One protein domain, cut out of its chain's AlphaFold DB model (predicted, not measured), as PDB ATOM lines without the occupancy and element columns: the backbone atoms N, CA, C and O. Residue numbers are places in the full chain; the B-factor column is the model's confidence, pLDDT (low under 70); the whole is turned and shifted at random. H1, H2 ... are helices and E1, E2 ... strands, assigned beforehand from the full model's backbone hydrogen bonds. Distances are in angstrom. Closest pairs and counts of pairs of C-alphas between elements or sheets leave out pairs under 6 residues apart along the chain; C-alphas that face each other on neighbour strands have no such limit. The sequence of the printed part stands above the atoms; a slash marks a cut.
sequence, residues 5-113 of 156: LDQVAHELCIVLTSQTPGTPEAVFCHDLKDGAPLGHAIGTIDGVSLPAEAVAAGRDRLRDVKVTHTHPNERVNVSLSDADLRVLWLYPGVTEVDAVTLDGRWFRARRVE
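AT A GLANCE: This is residues 5 to 113 of the 156 residues of an uncharacterized protein of Paraburkholderia humisilvae (UniProt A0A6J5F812). A twisted five-stranded sheet forms the middle layer, with the long helix H1 packed across one face and the shorter H2 and H3 covering the other. H2 lies toward the E2 and E1 side, H3 over E4. The 109 printed residues include three named helices and five named strands, in the order H1 E1 E2 H2 E3 H3 E4 E5; the class is mixed, helices and strands. The mixed sheet runs E2 E1 E3 E4 E5, with E3 and E4 parallel and the other neighbours antiparallel. The whole is compact, with a radius of gyration of the C-alphas of 12.7 A and spans of 36 by 24 by 22 A.

HOW THE PARTS SIT: E1, residues 25 to 31, and E2, residues 37 to 43, form a hairpin, with N 27 and O 41 at 2.8 A. E3, residues 65 to 70, is antiparallel to E1, with N 28 and O 68 at 2.8 A. E4, residues 94 to 100, is parallel to E3, with N 98 and O 67 at 2.8 A, and forms a hairpin with E5, residues 106 to 110, where N 99 and O 107 are 2.9 A apart. H1, residues 5 to 19, is over E1 and E3 at a height over the sheet of 7.8 A; its closest C-alphas to E1 are Cys 13 and Ala 26, 5.4 A. On the opposite face, H2, residues 52 to 59, touches E2, the closest C-alphas being Leu 38 and Ala 54, 5.2 A. H3, residues 82 to 90, on the same face as H2, runs along E4 at 12 degrees on the local plane; the C-alphas of Leu 88 and Val 94 are closest, 5.7 A. E3, H3 and E4 make a strand-helix-strand unit, two parallel neighbour strands joined through a helix, and E2, H2 and E3 a split one, with E1 between its strands; both crossovers are right-handed. Each O i to N i+4 pair is within hydrogen-bond range in H1 and H2, and 4 of 5 are in H3.

IN THESE COORDINATES: H1 begins at C-alpha 5 (209.245, 182.657, 135.731) and is 20.9 A long; E1 is 20.7 A and E2 18.5 A. E5 ends at C-alpha 110 (213.663, 167.085, 134.469).

THE WHOLE: The C-alphas of Pro 21 and Glu 113 are farthest apart, 39.4 A. The printed part has no cut, and the link from E3 to H3 is long, with 11 residues. Mean pLDDT of the printed part is 85.4; residue 23 and residues 45 to 47, 73 to 78 and 112 to 113 are under 70.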
ATOM      1  N   LEU A   5     209.193 183.194 134.366       88.75
ATOM      2  CA  LEU A   5     209.245 182.657 135.731       88.75
ATOM      3  C   LEU A   5     210.606 182.033 136.046       88.75
ATOM      4  O   LEU A   5     211.139 182.247 137.131       88.75
ATOM      5  N   ASP A   6     211.196 181.328 135.081       91.00
ATOM      6  CA  ASP A   6     212.545 180.783 135.191       91.00
ATOM      7  C   ASP A   6     213.569 181.915 135.357       91.00
ATOM      8  O   ASP A   6     214.443 181.819 136.210       91.00
ATOM      9  N   GLN A   7     213.437 183.010 134.598       92.81
ATOM     10  CA  GLN A   7     214.316 184.179 134.740       92.81
ATOM     11  C   GLN A   7     214.231 184.781 136.144       92.81
ATOM     12  O   GLN A   7     215.260 184.976 136.783       92.81
ATOM     13  N   VAL A   8     213.014 184.999 136.653       93.06
ATOM     14  CA  VAL A   8     212.800 185.534 138.006       93.06
ATOM     15  C   VAL A   8     213.367 184.596 139.073       93.06
ATOM     16  O   VAL A   8     214.015 185.058 140.006       93.06
ATOM     17  N   ALA A   9     213.155 183.284 138.941       94.75
ATOM     18  CA  ALA A   9     213.686 182.296 139.877       94.75
ATOM     19  C   ALA A   9     215.223 182.288 139.891       94.75
ATOM     20  O   ALA A   9     215.832 182.265 140.960       94.75
ATOM     21  N   HIS A  10     215.845 182.337 138.710       94.31
ATOM     22  CA  HIS A  10     217.302 182.359 138.555       94.31
ATOM     23  C   HIS A  10     217.892 183.632 139.163       94.31
ATOM     24  O   HIS A  10     218.795 183.552 139.995       94.31
ATOM     25  N   GLU A  11     217.345 184.795 138.808       94.62
ATOM     26  CA  GLU A  11     217.774 186.091 139.344       94.62
ATOM     27  C   GLU A  11     217.614 186.157 140.864       94.62
ATOM     28  O   GLU A  11     218.528 186.598 141.559       94.62
ATOM     29  N   LEU A  12     216.490 185.668 141.399       94.44
ATOM     30  CA  LEU A  12     216.246 185.657 142.836       94.44
ATOM     31  C   LEU A  12     217.293 184.820 143.577       94.44
ATOM     32  O   LEU A  12     217.875 185.310 144.542       94.44
ATOM     33  N   CYS A  13     217.575 183.595 143.130       93.38
ATOM     34  CA  CYS A  13     218.598 182.759 143.764       93.38
ATOM     35  C   CYS A  13     219.989 183.414 143.706       93.38
ATOM     36  O   CYS A  13     220.693 183.437 144.716       93.38
ATOM     37  N   ILE A  14     220.362 184.019 142.569       92.19
ATOM     38  CA  ILE A  14     221.640 184.735 142.423       92.19
ATOM     39  C   ILE A  14     221.726 185.898 143.414       92.19
ATOM     40  O   ILE A  14     222.745 186.060 144.092       92.19
ATOM     41  N   VAL A  15     220.660 186.693 143.529       92.38
ATOM     42  CA  VAL A  15     220.581 187.823 144.463       92.38
ATOM     43  C   VAL A  15     220.707 187.339 145.908       92.38
ATOM     44  O   VAL A  15     221.540 187.864 146.646       92.38
ATOM     45  N   LEU A  16     219.941 186.316 146.302       90.62
ATOM     46  CA  LEU A  16     219.959 185.774 147.664       90.62
ATOM     47  C   LEU A  16     221.342 185.224 148.044       90.62
ATOM     48  O   LEU A  16     221.833 185.529 149.130       90.62
ATOM     49  N   THR A  17     222.004 184.482 147.152       89.38
ATOM     50  CA  THR A  17     223.371 183.993 147.397       89.38
ATOM     51  C   THR A  17     224.391 185.130 147.452       89.38
ATOM     52  O   THR A  17     225.243 185.138 148.338       89.38
ATOM     53  N   SER A  18     224.312 186.109 146.544       87.62
ATOM     54  CA  SER A  18     225.323 187.175 146.433       87.62
ATOM     55  C   SER A  18     225.237 188.213 147.552       87.62
ATOM     56  O   SER A  18     226.245 188.815 147.916       87.62
ATOM     57  N   GLN A  19     224.035 188.465 148.078       85.12
ATOM     58  CA  GLN A  19     223.799 189.504 149.086       85.12
ATOM     59  C   GLN A  19     223.852 188.980 150.524       85.12
ATOM     60  O   GLN A  19     223.904 189.780 151.459       85.12
ATOM     61  N   THR A  20     223.857 187.659 150.719       79.00
ATOM     62  CA  THR A  20     223.897 187.075 152.059       79.00
ATOM     63  C   THR A  20     225.346 186.834 152.505       79.00
ATOM     64  O   THR A  20     226.109 186.181 151.787       79.00
ATOM     65  N   PRO A  21     225.756 187.332 153.690       76.00
ATOM     66  CA  PRO A  21     227.100 187.113 154.218       76.00
ATOM     67  C   PRO A  21     227.473 185.627 154.279       76.00
ATOM     68  O   PRO A  21     226.667 184.795 154.686       76.00
ATOM     69  N   GLY A  22     228.714 185.305 153.909       72.69
ATOM     70  CA  GLY A  22     229.216 183.928 153.909       72.69
ATOM     71  C   GLY A  22     228.874 183.114 152.659       72.69
ATOM     72  O   GLY A  22     229.167 181.923 152.657       72.69
ATOM     73  N   THR A  23     228.298 183.743 151.623       69.38
ATOM     74  CA  THR A  23     227.948 183.129 150.325       69.38
ATOM     75  C   THR A  23     227.242 181.784 150.515       69.38
ATOM     76  O   THR A  23     227.862 180.732 150.372       69.38
ATOM     77  N   PRO A  24     225.968 181.793 150.919       81.69
ATOM     78  CA  PRO A  24     225.203 180.573 151.132       81.69
ATOM     79  C   PRO A  24     224.602 180.022 149.834       81.69
ATOM     80  O   PRO A  24     224.421 180.738 148.847       81.69
ATOM     81  N   GLU A  25     224.206 178.754 149.865       87.81
ATOM     82  CA  GLU A  25     223.280 178.223 148.869       87.81
ATOM     83  C   GLU A  25     221.900 178.846 149.072       87.81
ATOM     84  O   GLU A  25     221.445 179.016 150.207       87.81
ATOM     85  N   ALA A  26     221.227 179.188 147.977       91.94
ATOM     86  CA  ALA A  26     219.853 179.666 148.012       91.94
ATOM     87  C   ALA A  26     218.971 178.749 147.174       91.94
ATOM     88  O   ALA A  26     219.372 178.308 146.104       91.94
ATOM     89  N   VAL A  27     217.754 178.500 147.646       94.06
ATOM     90  CA  VAL A  27     216.732 177.703 146.964       94.06
ATOM     91  C   VAL A  27     215.475 178.539 146.819       94.06
ATOM     92  O   VAL A  27     215.031 179.164 147.777       94.06
ATOM     93  N   PHE A  28     214.851 178.482 145.651       96.44
ATOM     94  CA  PHE A  28     213.522 179.007 145.383       96.44
ATOM     95  C   PHE A  28     212.646 177.923 144.756       96.44
ATOM     96  O   PHE A  28     213.084 177.184 143.874       96.44
ATOM     97  N   CYS A  29     211.399 177.822 145.210       97.25
ATOM     98  CA  CYS A  29     210.448 176.819 144.743       97.25
ATOM     99  C   CYS A  29     209.162 177.481 144.248       97.25
ATOM    100  O   CYS A  29     208.660 178.412 144.879       97.25
ATOM    101  N   HIS A  30     208.584 176.967 143.163       96.62
ATOM    102  CA  HIS A  30     207.275 177.408 142.672       96.62
ATOM    103  C   HIS A  30     206.498 176.271 141.999       96.62
ATOM    104  O   HIS A  30     207.080 175.274 141.569       96.62
ATOM    105  N   ASP A  31     205.176 176.423 141.926       94.81
ATOM    106  CA  ASP A  31     204.295 175.525 141.177       94.81
ATOM    107  C   ASP A  31     204.314 175.915 139.687       94.81
ATOM    108  O   ASP A  31     204.151 177.079 139.325       94.81
ATOM    109  N   LEU A  32     204.558 174.949 138.805       91.25
ATOM    110  CA  LEU A  32     204.656 175.145 137.357       91.25
ATOM    111  C   LEU A  32     203.297 175.383 136.695       91.25
ATOM    112  O   LEU A  32     203.252 175.892 135.576       91.25
ATOM    113  N   LYS A  33     202.192 174.999 137.344       89.50
ATOM    114  CA  LYS A  33     200.849 175.142 136.781       89.50
ATOM    115  C   LYS A  33     200.390 176.594 136.783       89.50
ATOM    116  O   LYS A  33     199.804 177.048 135.803       89.50
ATOM    117  N   ASP A  34     200.598 177.288 137.894       89.94
ATOM    118  CA  ASP A  34     200.102 178.650 138.120       89.94
ATOM    119  C   ASP A  34     201.215 179.667 138.420       89.94
ATOM    120  O   ASP A  34     200.942 180.864 138.506       89.94
ATOM    121  N   GLY A  35     202.470 179.221 138.526       90.56
ATOM    122  CA  GLY A  35     203.612 180.070 138.854       90.56
ATOM    123  C   GLY A  35     203.645 180.513 140.316       90.56
ATOM    124  O   GLY A  35     204.434 181.397 140.653       90.56
ATOM    125  N   ALA A  36     202.793 179.956 141.184       93.62
ATOM    126  CA  ALA A  36     202.697 180.393 142.568       93.62
ATOM    127  C   ALA A  36     203.994 180.077 143.336       93.62
ATOM    128  O   ALA A  36     204.475 178.938 143.290       93.62
ATOM    129  N   PRO A  37     204.568 181.048 144.074       95.56
ATOM    130  CA  PRO A  37     205.751 180.798 144.881       95.56
ATOM    131  C   PRO A  37     205.407 179.864 146.047       95.56
ATOM    132  O   PRO A  37     204.463 180.104 146.797       95.56
ATOM    133  N   LEU A  38     206.221 178.827 146.225       95.38
ATOM    134  CA  LEU A  38     206.159 177.881 147.346       95.38
ATOM    135  C   LEU A  38     207.215 178.193 148.416       95.38
ATOM    136  O   LEU A  38     207.399 177.425 149.353       95.38
ATOM    137  N   GLY A  39     207.925 179.312 148.268       95.62
ATOM    138  CA  GLY A  39     208.889 179.821 149.236       95.62
ATOM    139  C   GLY A  39     210.337 179.760 148.759       95.62
ATOM    140  O   GLY A  39     210.650 179.306 147.656       95.62
ATOM    141  N   HIS A  40     211.226 180.241 149.626       94.94
ATOM    142  CA  HIS A  40     212.671 180.198 149.443       94.94
ATOM    143  C   HIS A  40     213.368 179.820 150.749       94.94
ATOM    144  O   HIS A  40     212.805 179.978 151.832       94.94
ATOM    145  N   ALA A  41     214.591 179.321 150.634       92.00
ATOM    146  CA  ALA A  41     215.454 178.994 151.757       92.00
ATOM    147  C   ALA A  41     216.897 179.386 151.431       92.00
ATOM    148  O   ALA A  41     217.289 179.436 150.267       92.00
ATOM    149  N   ILE A  42     217.677 179.664 152.470       90.19
ATOM    150  CA  ILE A  42     219.105 179.956 152.377       90.19
ATOM    151  C   ILE A  42     219.813 179.057 153.389       90.19
ATOM    152  O   ILE A  42     219.328 178.908 154.513       90.19
ATOM    153  N   GLY A  43     220.926 178.441 153.003       84.50
ATOM    154  CA  GLY A  43     221.634 177.477 153.840       84.50
ATOM    155  C   GLY A  43     223.127 177.407 153.549       84.50
ATOM    156  O   GLY A  43     223.644 178.028 152.623       84.50
ATOM    157  N   THR A  44     223.847 176.656 154.374       74.69
ATOM    158  CA  THR A  44     225.270 176.388 154.149       74.69
ATOM    159  C   THR A  44     225.463 175.430 152.976       74.69
ATOM    160  O   THR A  44     224.541 174.708 152.608       74.69
ATOM    161  N   ILE A  45     226.687 175.365 152.446       61.88
ATOM    162  CA  ILE A  45     227.057 174.439 151.362       61.88
ATOM    163  C   ILE A  45     226.822 172.961 151.718       61.88
ATOM    164  O   ILE A  45     226.614 172.130 150.844       61.88
ATOM    165  N   ASP A  46     226.825 172.642 153.015       58.25
ATOM    166  CA  ASP A  46     226.582 171.288 153.520       58.25
ATOM    167  C   ASP A  46     225.087 170.912 153.548       58.25
ATOM    168  O   ASP A  46     224.736 169.786 153.898       58.25
ATOM    169  N   GLY A  47     224.192 171.836 153.180       65.69
ATOM    170  CA  GLY A  47     222.782 171.527 152.985       65.69
ATOM    171  C   GLY A  47     221.852 172.717 153.177       65.69
ATOM    172  O   GLY A  47     221.645 173.205 154.290       65.69
ATOM    173  N   VAL A  48     221.181 173.107 152.096       76.00
ATOM    174  CA  VAL A  48     219.972 173.935 152.132       76.00
ATOM    175  C   VAL A  48     218.734 173.037 152.032       76.00
ATOM    176  O   VAL A  48     218.611 172.187 151.153       76.00
ATOM    177  N   SER A  49     217.806 173.188 152.977       85.50
ATOM    178  CA  SER A  49     216.546 172.433 152.967       85.50
ATOM    179  C   SER A  49     215.494 173.122 152.102       85.50
ATOM    180  O   SER A  49     215.449 174.349 152.028       85.50
ATOM    181  N   LEU A  50     214.596 172.338 151.500       90.50
ATOM    182  CA  LEU A  50     213.422 172.894 150.828       90.50
ATOM    183  C   LEU A  50     212.504 173.613 151.841       90.50
ATOM    184  O   LEU A  50     212.330 173.109 152.958       90.50
ATOM    185  N   PRO A  51     211.858 174.730 151.456       92.44
ATOM    186  CA  PRO A  51     210.804 175.370 152.248       92.44
ATOM    187  C   PRO A  51     209.687 174.388 152.627       92.44
ATOM    188  O   PRO A  51     209.393 173.457 151.874       92.44
ATOM    189  N   ALA A  52     209.026 174.591 153.769       92.50
ATOM    190  CA  ALA A  52     208.020 173.653 154.280       92.50
ATOM    191  C   ALA A  52     206.841 173.456 153.307       92.50
ATOM    192  O   ALA A  52     206.366 172.335 153.109       92.50
ATOM    193  N   GLU A  53     206.406 174.526 152.650       93.25
ATOM    194  CA  GLU A  53     205.346 174.521 151.648       93.25
ATOM    195  C   GLU A  53     205.784 173.772 150.383       93.25
ATOM    196  O   GLU A  53     205.020 172.971 149.842       93.25
ATOM    197  N   ALA A  54     207.040 173.945 149.962       94.06
ATOM    198  CA  ALA A  54     207.633 173.183 148.867       94.06
ATOM    199  C   ALA A  54     207.788 171.693 149.214       94.06
ATOM    200  O   ALA A  54     207.550 170.841 148.362       94.06
ATOM    201  N   VAL A  55     208.106 171.350 150.468       92.69
ATOM    202  CA  VAL A  55     208.114 169.961 150.961       92.69
ATOM    203  C   VAL A  55     206.714 169.355 150.911       92.69
ATOM    204  O   VAL A  55     206.556 168.209 150.481       92.69
ATOM    205  N   ALA A  56     205.693 170.095 151.347       91.75
ATOM    206  CA  ALA A  56     204.308 169.638 151.313       91.75
ATOM    207  C   ALA A  56     203.831 169.415 149.868       91.75
ATOM    208  O   ALA A  56     203.328 168.337 149.555       91.75
ATOM    209  N   ALA A  57     204.062 170.386 148.980       92.19
ATOM    210  CA  ALA A  57     203.720 170.287 147.563       92.19
ATOM    211  C   ALA A  57     204.522 169.187 146.850       92.19
ATOM    212  O   ALA A  57     203.960 168.387 146.110       92.19
ATOM    213  N   GLY A  58     205.820 169.071 147.135       89.81
ATOM    214  CA  GLY A  58     206.700 168.051 146.571       89.81
ATOM    215  C   GLY A  58     206.348 166.625 146.999       89.81
ATOM    216  O   GLY A  58     206.750 165.671 146.338       89.81
ATOM    217  N   ARG A  59     205.579 166.431 148.076       88.62
ATOM    218  CA  ARG A  59     205.045 165.111 148.459       88.62
ATOM    219  C   ARG A  59     203.778 164.729 147.691       88.62
ATOM    220  O   ARG A  59     203.448 163.542 147.645       88.62
ATOM    221  N   ASP A  60     203.085 165.690 147.089       86.75
ATOM    222  CA  ASP A  60     201.895 165.451 146.279       86.75
ATOM    223  C   ASP A  60     202.282 165.149 144.824       86.75
ATOM    224  O   ASP A  60     202.735 166.013 144.081       86.75
ATOM    225  N   ARG A  61     202.068 163.902 144.388       82.00
ATOM    226  CA  ARG A  61     202.393 163.440 143.024       82.00
ATOM    227  C   ARG A  61     201.586 164.125 141.915       82.00
ATOM    228  O   ARG A  61     201.911 163.956 140.742       82.00
ATOM    229  N   LEU A  62     200.488 164.801 142.263       85.06
ATOM    230  CA  LEU A  62     199.650 165.521 141.305       85.06
ATOM    231  C   LEU A  62     200.131 166.957 141.076       85.06
ATOM    232  O   LEU A  62     199.613 167.632 140.186       85.06
ATOM    233  N   ARG A  63     201.099 167.422 141.872       87.50
ATOM    234  CA  ARG A  63     201.728 168.732 141.721       87.50
ATOM    235  C   ARG A  63     202.899 168.672 140.755       87.50
ATOM    236  O   ARG A  63     203.494 167.619 140.539       87.50
ATOM    237  N   ASP A  64     203.208 169.841 140.213       91.12
ATOM    238  CA  ASP A  64     204.355 170.078 139.353       91.12
ATOM    239  C   ASP A  64     205.187 171.195 139.958       91.12
ATOM    240  O   ASP A  64     204.977 172.369 139.687       91.12
ATOM    241  N   VAL A  65     206.100 170.823 140.844       94.56
ATOM    242  CA  VAL A  65     206.968 171.760 141.549       94.56
ATOM    243  C   VAL A  65     208.293 171.866 140.817       94.56
ATOM    244  O   VAL A  65     208.924 170.861 140.475       94.56
ATOM    245  N   LYS A  66     208.741 173.103 140.647       95.75
ATOM    246  CA  LYS A  66     210.086 173.416 140.204       95.75
ATOM    247  C   LYS A  66     210.914 173.962 141.351       95.75
ATOM    248  O   LYS A  66     210.476 174.861 142.068       95.75
ATOM    249  N   VAL A  67     212.129 173.442 141.473       96.31
ATOM    250  CA  VAL A  67     213.148 173.919 142.409       96.31
ATOM    251  C   VAL A  67     214.258 174.588 141.607       96.31
ATOM    252  O   VAL A  67     214.738 174.046 140.619       96.31
ATOM    253  N   THR A  68     214.654 175.787 141.999       95.38
ATOM    254  CA  THR A  68     215.825 176.493 141.470       95.38
ATOM    255  C   THR A  68     216.761 176.744 142.629       95.38
ATOM    256  O   THR A  68     216.299 177.120 143.703       95.38
ATOM    257  N   HIS A  69     218.053 176.533 142.436       93.19
ATOM    258  CA  HIS A  69     219.026 176.808 143.475       93.19
ATOM    259  C   HIS A  69     220.351 177.311 142.911       93.19
ATOM    260  O   HIS A  69     220.621 177.182 141.716       93.19
ATOM    261  N   THR A  70     221.161 177.895 143.783       90.44
ATOM    262  CA  THR A  70     222.491 178.425 143.482       90.44
ATOM    263  C   THR A  70     223.540 177.786 144.372       90.44
ATOM    264  O   THR A  70     223.347 177.683 145.583       90.44
ATOM    265  N   HIS A  71     224.689 177.445 143.784       79.19
ATOM    266  CA  HIS A  71     225.887 177.089 144.539       79.19
ATOM    267  C   HIS A  71     226.788 178.322 144.709       79.19
ATOM    268  O   HIS A  71     227.081 179.006 143.726       79.19
ATOM    269  N   PRO A  72     227.276 178.608 145.925       74.81
ATOM    270  CA  PRO A  72     228.085 179.792 146.197       74.81
ATOM    271  C   PRO A  72     229.530 179.690 145.711       74.81
ATOM    272  O   PRO A  72     230.202 180.705 145.559       74.81
ATOM    273  N   ASN A  73     230.032 178.472 145.486       68.38
ATOM    274  CA  ASN A  73     231.412 178.263 145.074       68.38
ATOM    275  C   ASN A  73     231.559 178.367 143.551       68.38
ATOM    276  O   ASN A  73     231.054 177.528 142.810       68.38
ATOM    277  N   GLU A  74     232.390 179.309 143.098       52.88
ATOM    278  CA  GLU A  74     232.845 179.477 141.706       52.88
ATOM    279  C   GLU A  74     233.731 178.323 141.190       52.88
ATOM    280  O   GLU A  74     234.487 178.494 140.231       52.88
ATOM    281  N   ARG A  75     233.704 177.135 141.811       50.91
ATOM    282  CA  ARG A  75     234.519 175.994 141.371       50.91
ATOM    283  C   ARG A  75     233.974 175.456 140.051       50.91
ATOM    284  O   ARG A  75     233.244 174.483 140.069       50.91
ATOM    285  N   VAL A  76     234.356 176.125 138.958       45.69
ATOM    286  CA  VAL A  76     234.472 175.848 137.506       45.69
ATOM    287  C   VAL A  76     233.476 174.888 136.824       45.69
ATOM    288  O   VAL A  76     233.203 175.069 135.644       45.69
ATOM    289  N   ASN A  77     232.851 173.952 137.527       52.78
ATOM    290  CA  ASN A  77     231.818 173.039 137.062       52.78
ATOM    291  C   ASN A  77     230.664 173.010 138.073       52.78
ATOM    292  O   ASN A  77     230.445 172.007 138.747       52.78
ATOM    293  N   VAL A  78     229.938 174.120 138.200       61.44
ATOM    294  CA  VAL A  78     228.670 174.126 138.938       61.44
ATOM    295  C   VAL A  78     227.659 173.345 138.101       61.44
ATOM    296  O   VAL A  78     227.037 173.906 137.212       61.44
ATOM    297  N   SER A  79     227.579 172.035 138.309       74.88
ATOM    298  CA  SER A  79     226.585 171.144 137.712       74.88
ATOM    299  C   SER A  79     225.523 170.781 138.743       74.88
ATOM    300  O   SER A  79     225.654 171.111 139.914       74.88
ATOM    301  N   LEU A  80     224.505 170.031 138.322       81.31
ATOM    302  CA  LEU A  80     223.619 169.344 139.262       81.31
ATOM    303  C   LEU A  80     224.444 168.393 140.139       81.31
ATOM    304  O   LEU A  80     225.228 167.592 139.619       81.31
ATOM    305  N   SER A  81     224.263 168.491 141.449       80.25
ATOM    306  CA  SER A  81     224.821 167.592 142.451       80.25
ATOM    307  C   SER A  81     223.952 166.342 142.631       80.25
ATOM    308  O   SER A  81     222.780 166.293 142.244       80.25
ATOM    309  N   ASP A  82     224.497 165.321 143.294       81.38
ATOM    310  CA  ASP A  82     223.713 164.148 143.694       81.38
ATOM    311  C   ASP A  82     222.540 164.523 144.614       81.38
ATOM    312  O   ASP A  82     221.504 163.855 144.586       81.38
ATOM    313  N   ALA A  83     222.672 165.582 145.422       81.19
ATOM    314  CA  ALA A  83     221.593 166.074 146.277       81.19
ATOM    315  C   ALA A  83     220.426 166.626 145.442       81.19
ATOM    316  O   ALA A  83     219.272 166.289 145.713       81.19
ATOM    317  N   ASP A  84     220.722 167.360 144.370       84.00
ATOM    318  CA  ASP A  84     219.715 167.914 143.455       84.00
ATOM    319  C   ASP A  84     218.947 166.813 142.739       84.00
ATOM    320  O   ASP A  84     217.716 166.830 142.647       84.00
ATOM    321  N   LEU A  85     219.672 165.790 142.280       84.31
ATOM    322  CA  LEU A  85     219.050 164.622 141.675       84.31
ATOM    323  C   LEU A  85     218.216 163.863 142.709       84.31
ATOM    324  O   LEU A  85     217.097 163.453 142.405       84.31
ATOM    325  N   ARG A  86     218.693 163.714 143.952       83.38
ATOM    326  CA  ARG A  86     217.919 163.098 145.043       83.38
ATOM    327  C   ARG A  86     216.638 163.864 145.345       83.38
ATOM    328  O   ARG A  86     215.648 163.203 145.637       83.38
ATOM    329  N   VAL A  87     216.591 165.190 145.230       87.31
ATOM    330  CA  VAL A  87     215.335 165.948 145.386       87.31
ATOM    331  C   VAL A  87     214.274 165.442 144.403       87.31
ATOM    332  O   VAL A  87     213.153 165.145 144.824       87.31
ATOM    333  N   LEU A  88     214.645 165.214 143.137       83.69
ATOM    334  CA  LEU A  88     213.753 164.596 142.153       83.69
ATOM    335  C   LEU A  88     213.344 163.172 142.532       83.69
ATOM    336  O   LEU A  88     212.313 162.718 142.068       83.69
ATOM    337  N   TRP A  89     214.093 162.433 143.344       81.25
ATOM    338  CA  TRP A  89     213.693 161.087 143.776       81.25
ATOM    339  C   TRP A  89     212.830 161.100 145.038       81.25
ATOM    340  O   TRP A  89     211.855 160.351 145.113       81.25
ATOM    341  N   LEU A  90     213.179 161.938 146.016       83.12
ATOM    342  CA  LEU A  90     212.560 162.000 147.341       83.12
ATOM    343  C   LEU A  90     211.187 162.685 147.316       83.12
ATOM    344  O   LEU A  90     210.316 162.334 148.115       83.12
ATOM    345  N   TYR A  91     210.988 163.635 146.401       87.69
ATOM    346  CA  TYR A  91     209.777 164.443 146.306       87.69
ATOM    347  C   TYR A  91     209.059 164.169 144.976       87.69
ATOM    348  O   TYR A  91     209.423 164.735 143.948       87.69
ATOM    349  N   PRO A  92     208.040 163.289 144.947       85.50
ATOM    350  CA  PRO A  92     207.367 162.896 143.712       85.50
ATOM    351  C   PRO A  92     206.665 164.039 142.965       85.50
ATOM    352  O   PRO A  92     206.483 163.905 141.760       85.50
ATOM    353  N   GLY A  93     206.287 165.118 143.644       89.31
ATOM    354  CA  GLY A  93     205.725 166.325 143.038       89.31
ATOM    355  C   GLY A  93     206.772 167.294 142.486       89.31
ATOM    356  O   GLY A  93     206.403 168.217 141.773       89.31
ATOM    357  N   VAL A  94     208.067 167.115 142.781       92.38
ATOM    358  CA  VAL A  94     209.133 167.908 142.148       92.38
ATOM    359  C   VAL A  94     209.465 167.295 140.793       92.38
ATOM    360  O   VAL A  94     209.862 166.131 140.704       92.38
ATOM    361  N   THR A  95     209.288 168.076 139.729       91.25
ATOM    362  CA  THR A  95     209.432 167.611 138.342       91.25
ATOM    363  C   THR A  95     210.577 168.277 137.593       91.25
ATOM    364  O   THR A  95     211.091 167.688 136.638       91.25
ATOM    365  N   GLU A  96     211.040 169.441 138.056       93.50
ATOM    366  CA  GLU A  96     212.223 170.126 137.531       93.50
ATOM    367  C   GLU A  96     213.125 170.625 138.662       93.50
ATOM    368  O   GLU A  96     212.641 171.160 139.663       93.50
ATOM    369  N   VAL A  97     214.438 170.501 138.467       93.50
ATOM    370  CA  VAL A  97     215.455 171.126 139.319       93.50
ATOM    371  C   VAL A  97     216.452 171.875 138.443       93.50
ATOM    372  O   VAL A  97     217.022 171.288 137.522       93.50
ATOM    373  N   ASP A  98     216.661 173.153 138.750       93.62
ATOM    374  CA  ASP A  98     217.670 174.014 138.139       93.62
ATOM    375  C   ASP A  98     218.806 174.281 139.127       93.62
ATOM    376  O   ASP A  98     218.551 174.740 140.240       93.62
ATOM    377  N   ALA A  99     220.044 174.045 138.695       90.69
ATOM    378  CA  ALA A  99     221.256 174.575 139.314       90.69
ATOM    379  C   ALA A  99     221.699 175.809 138.528       90.69
ATOM    380  O   ALA A  99     221.921 175.715 137.318       90.69
ATOM    381  N   VAL A 100     221.816 176.951 139.194       89.94
ATOM    382  CA  VAL A 100     222.156 178.241 138.587       89.94
ATOM    383  C   VAL A 100     223.478 178.735 139.160       89.94
ATOM    384  O   VAL A 100     223.746 178.640 140.357       89.94
ATOM    385  N   THR A 101     224.331 179.258 138.293       87.00
ATOM    386  CA  THR A 101     225.604 179.874 138.663       87.00
ATOM    387  C   THR A 101     225.431 181.376 138.863       87.00
ATOM    388  O   THR A 101     224.521 181.994 138.312       87.00
ATOM    389  N   LEU A 102     226.348 182.007 139.600       86.62
ATOM    390  CA  LEU A 102     226.305 183.460 139.819       86.62
ATOM    391  C   LEU A 102     226.497 184.284 138.535       86.62
ATOM    392  O   LEU A 102     226.068 185.432 138.479       86.62
ATOM    393  N   ASP A 103     227.089 183.697 137.490       84.88
ATOM    394  CA  ASP A 103     227.197 184.313 136.162       84.88
ATOM    395  C   ASP A 103     225.982 184.037 135.248       84.88
ATOM    396  O   ASP A 103     225.994 184.409 134.075       84.88
ATOM    397  N   GLY A 104     224.928 183.403 135.774       85.00
ATOM    398  CA  GLY A 104     223.655 183.180 135.081       85.00
ATOM    399  C   GLY A 104     223.620 181.969 134.144       85.00
ATOM    400  O   GLY A 104     222.617 181.748 133.459       85.00
ATOM    401  N   ARG A 105     224.685 181.160 134.091       87.19
ATOM    402  CA  ARG A 105     224.633 179.828 133.465       87.19
ATOM    403  C   ARG A 105     223.793 178.889 134.331       87.19
ATOM    404  O   ARG A 105     223.657 179.075 135.536       87.19
ATOM    405  N   TRP A 106     223.208 177.866 133.717       89.69
ATOM    406  CA  TRP A 106     222.338 176.947 134.444       89.69
ATOM    407  C   TRP A 106     222.313 175.547 133.842       89.69
ATOM    408  O   TRP A 106     222.551 175.350 132.647       89.69
ATOM    409  N   PHE A 107     221.980 174.582 134.696       90.12
ATOM    410  CA  PHE A 107     221.807 173.170 134.384       90.12
ATOM    411  C   PHE A 107     220.450 172.725 134.901       90.12
ATOM    412  O   PHE A 107     220.062 173.091 136.007       90.12
ATOM    413  N   ARG A 108     219.730 171.925 134.114       91.19
ATOM    414  CA  ARG A 108     218.384 171.472 134.461       91.19
ATOM    415  C   ARG A 108     218.286 169.966 134.407       91.19
ATOM    416  O   ARG A 108     218.611 169.362 133.386       91.19
ATOM    417  N   ALA A 109     217.753 169.388 135.473       89.88
ATOM    418  CA  ALA A 109     217.214 168.044 135.455       89.88
ATOM    419  C   ALA A 109     215.693 168.123 135.400       89.88
ATOM    420  O   ALA A 109     215.058 168.941 136.067       89.88
ATOM    421  N   ARG A 110     215.109 167.253 134.581       87.69
ATOM    422  CA  ARG A 110     213.663 167.085 134.469       87.69
ATOM    423  C   ARG A 110     213.326 165.626 134.644       87.69
ATOM    424  O   ARG A 110     214.049 164.758 134.152       87.69
ATOM    425  N   ARG A 111     212.194 165.358 135.277       78.75
ATOM    426  CA  ARG A 111     211.611 164.024 135.244       78.75
ATOM    427  C   ARG A 111     210.956 163.791 133.878       78.75
ATOM    428  O   ARG A 111     210.169 164.619 133.429       78.75
ATOM    429  N   VAL A 112     211.295 162.675 133.230       62.38
ATOM    430  CA  VAL A 112     210.808 162.335 131.880       62.38
ATOM    431  C   VAL A 112     209.470 161.579 131.924       62.38
ATOM    432  O   VAL A 112     208.621 161.833 131.080       62.38
ATOM    433  N   GLU A 113     209.224 160.741 132.940       57.06
ATOM    434  CA  GLU A 113     207.991 159.940 133.065       57.06
ATOM    435  C   GLU A 113     207.421 159.964 134.495       57.06
ATOM    436  O   GLU A 113     208.160 159.950 135.481       57.06
TER     437      GLU A 113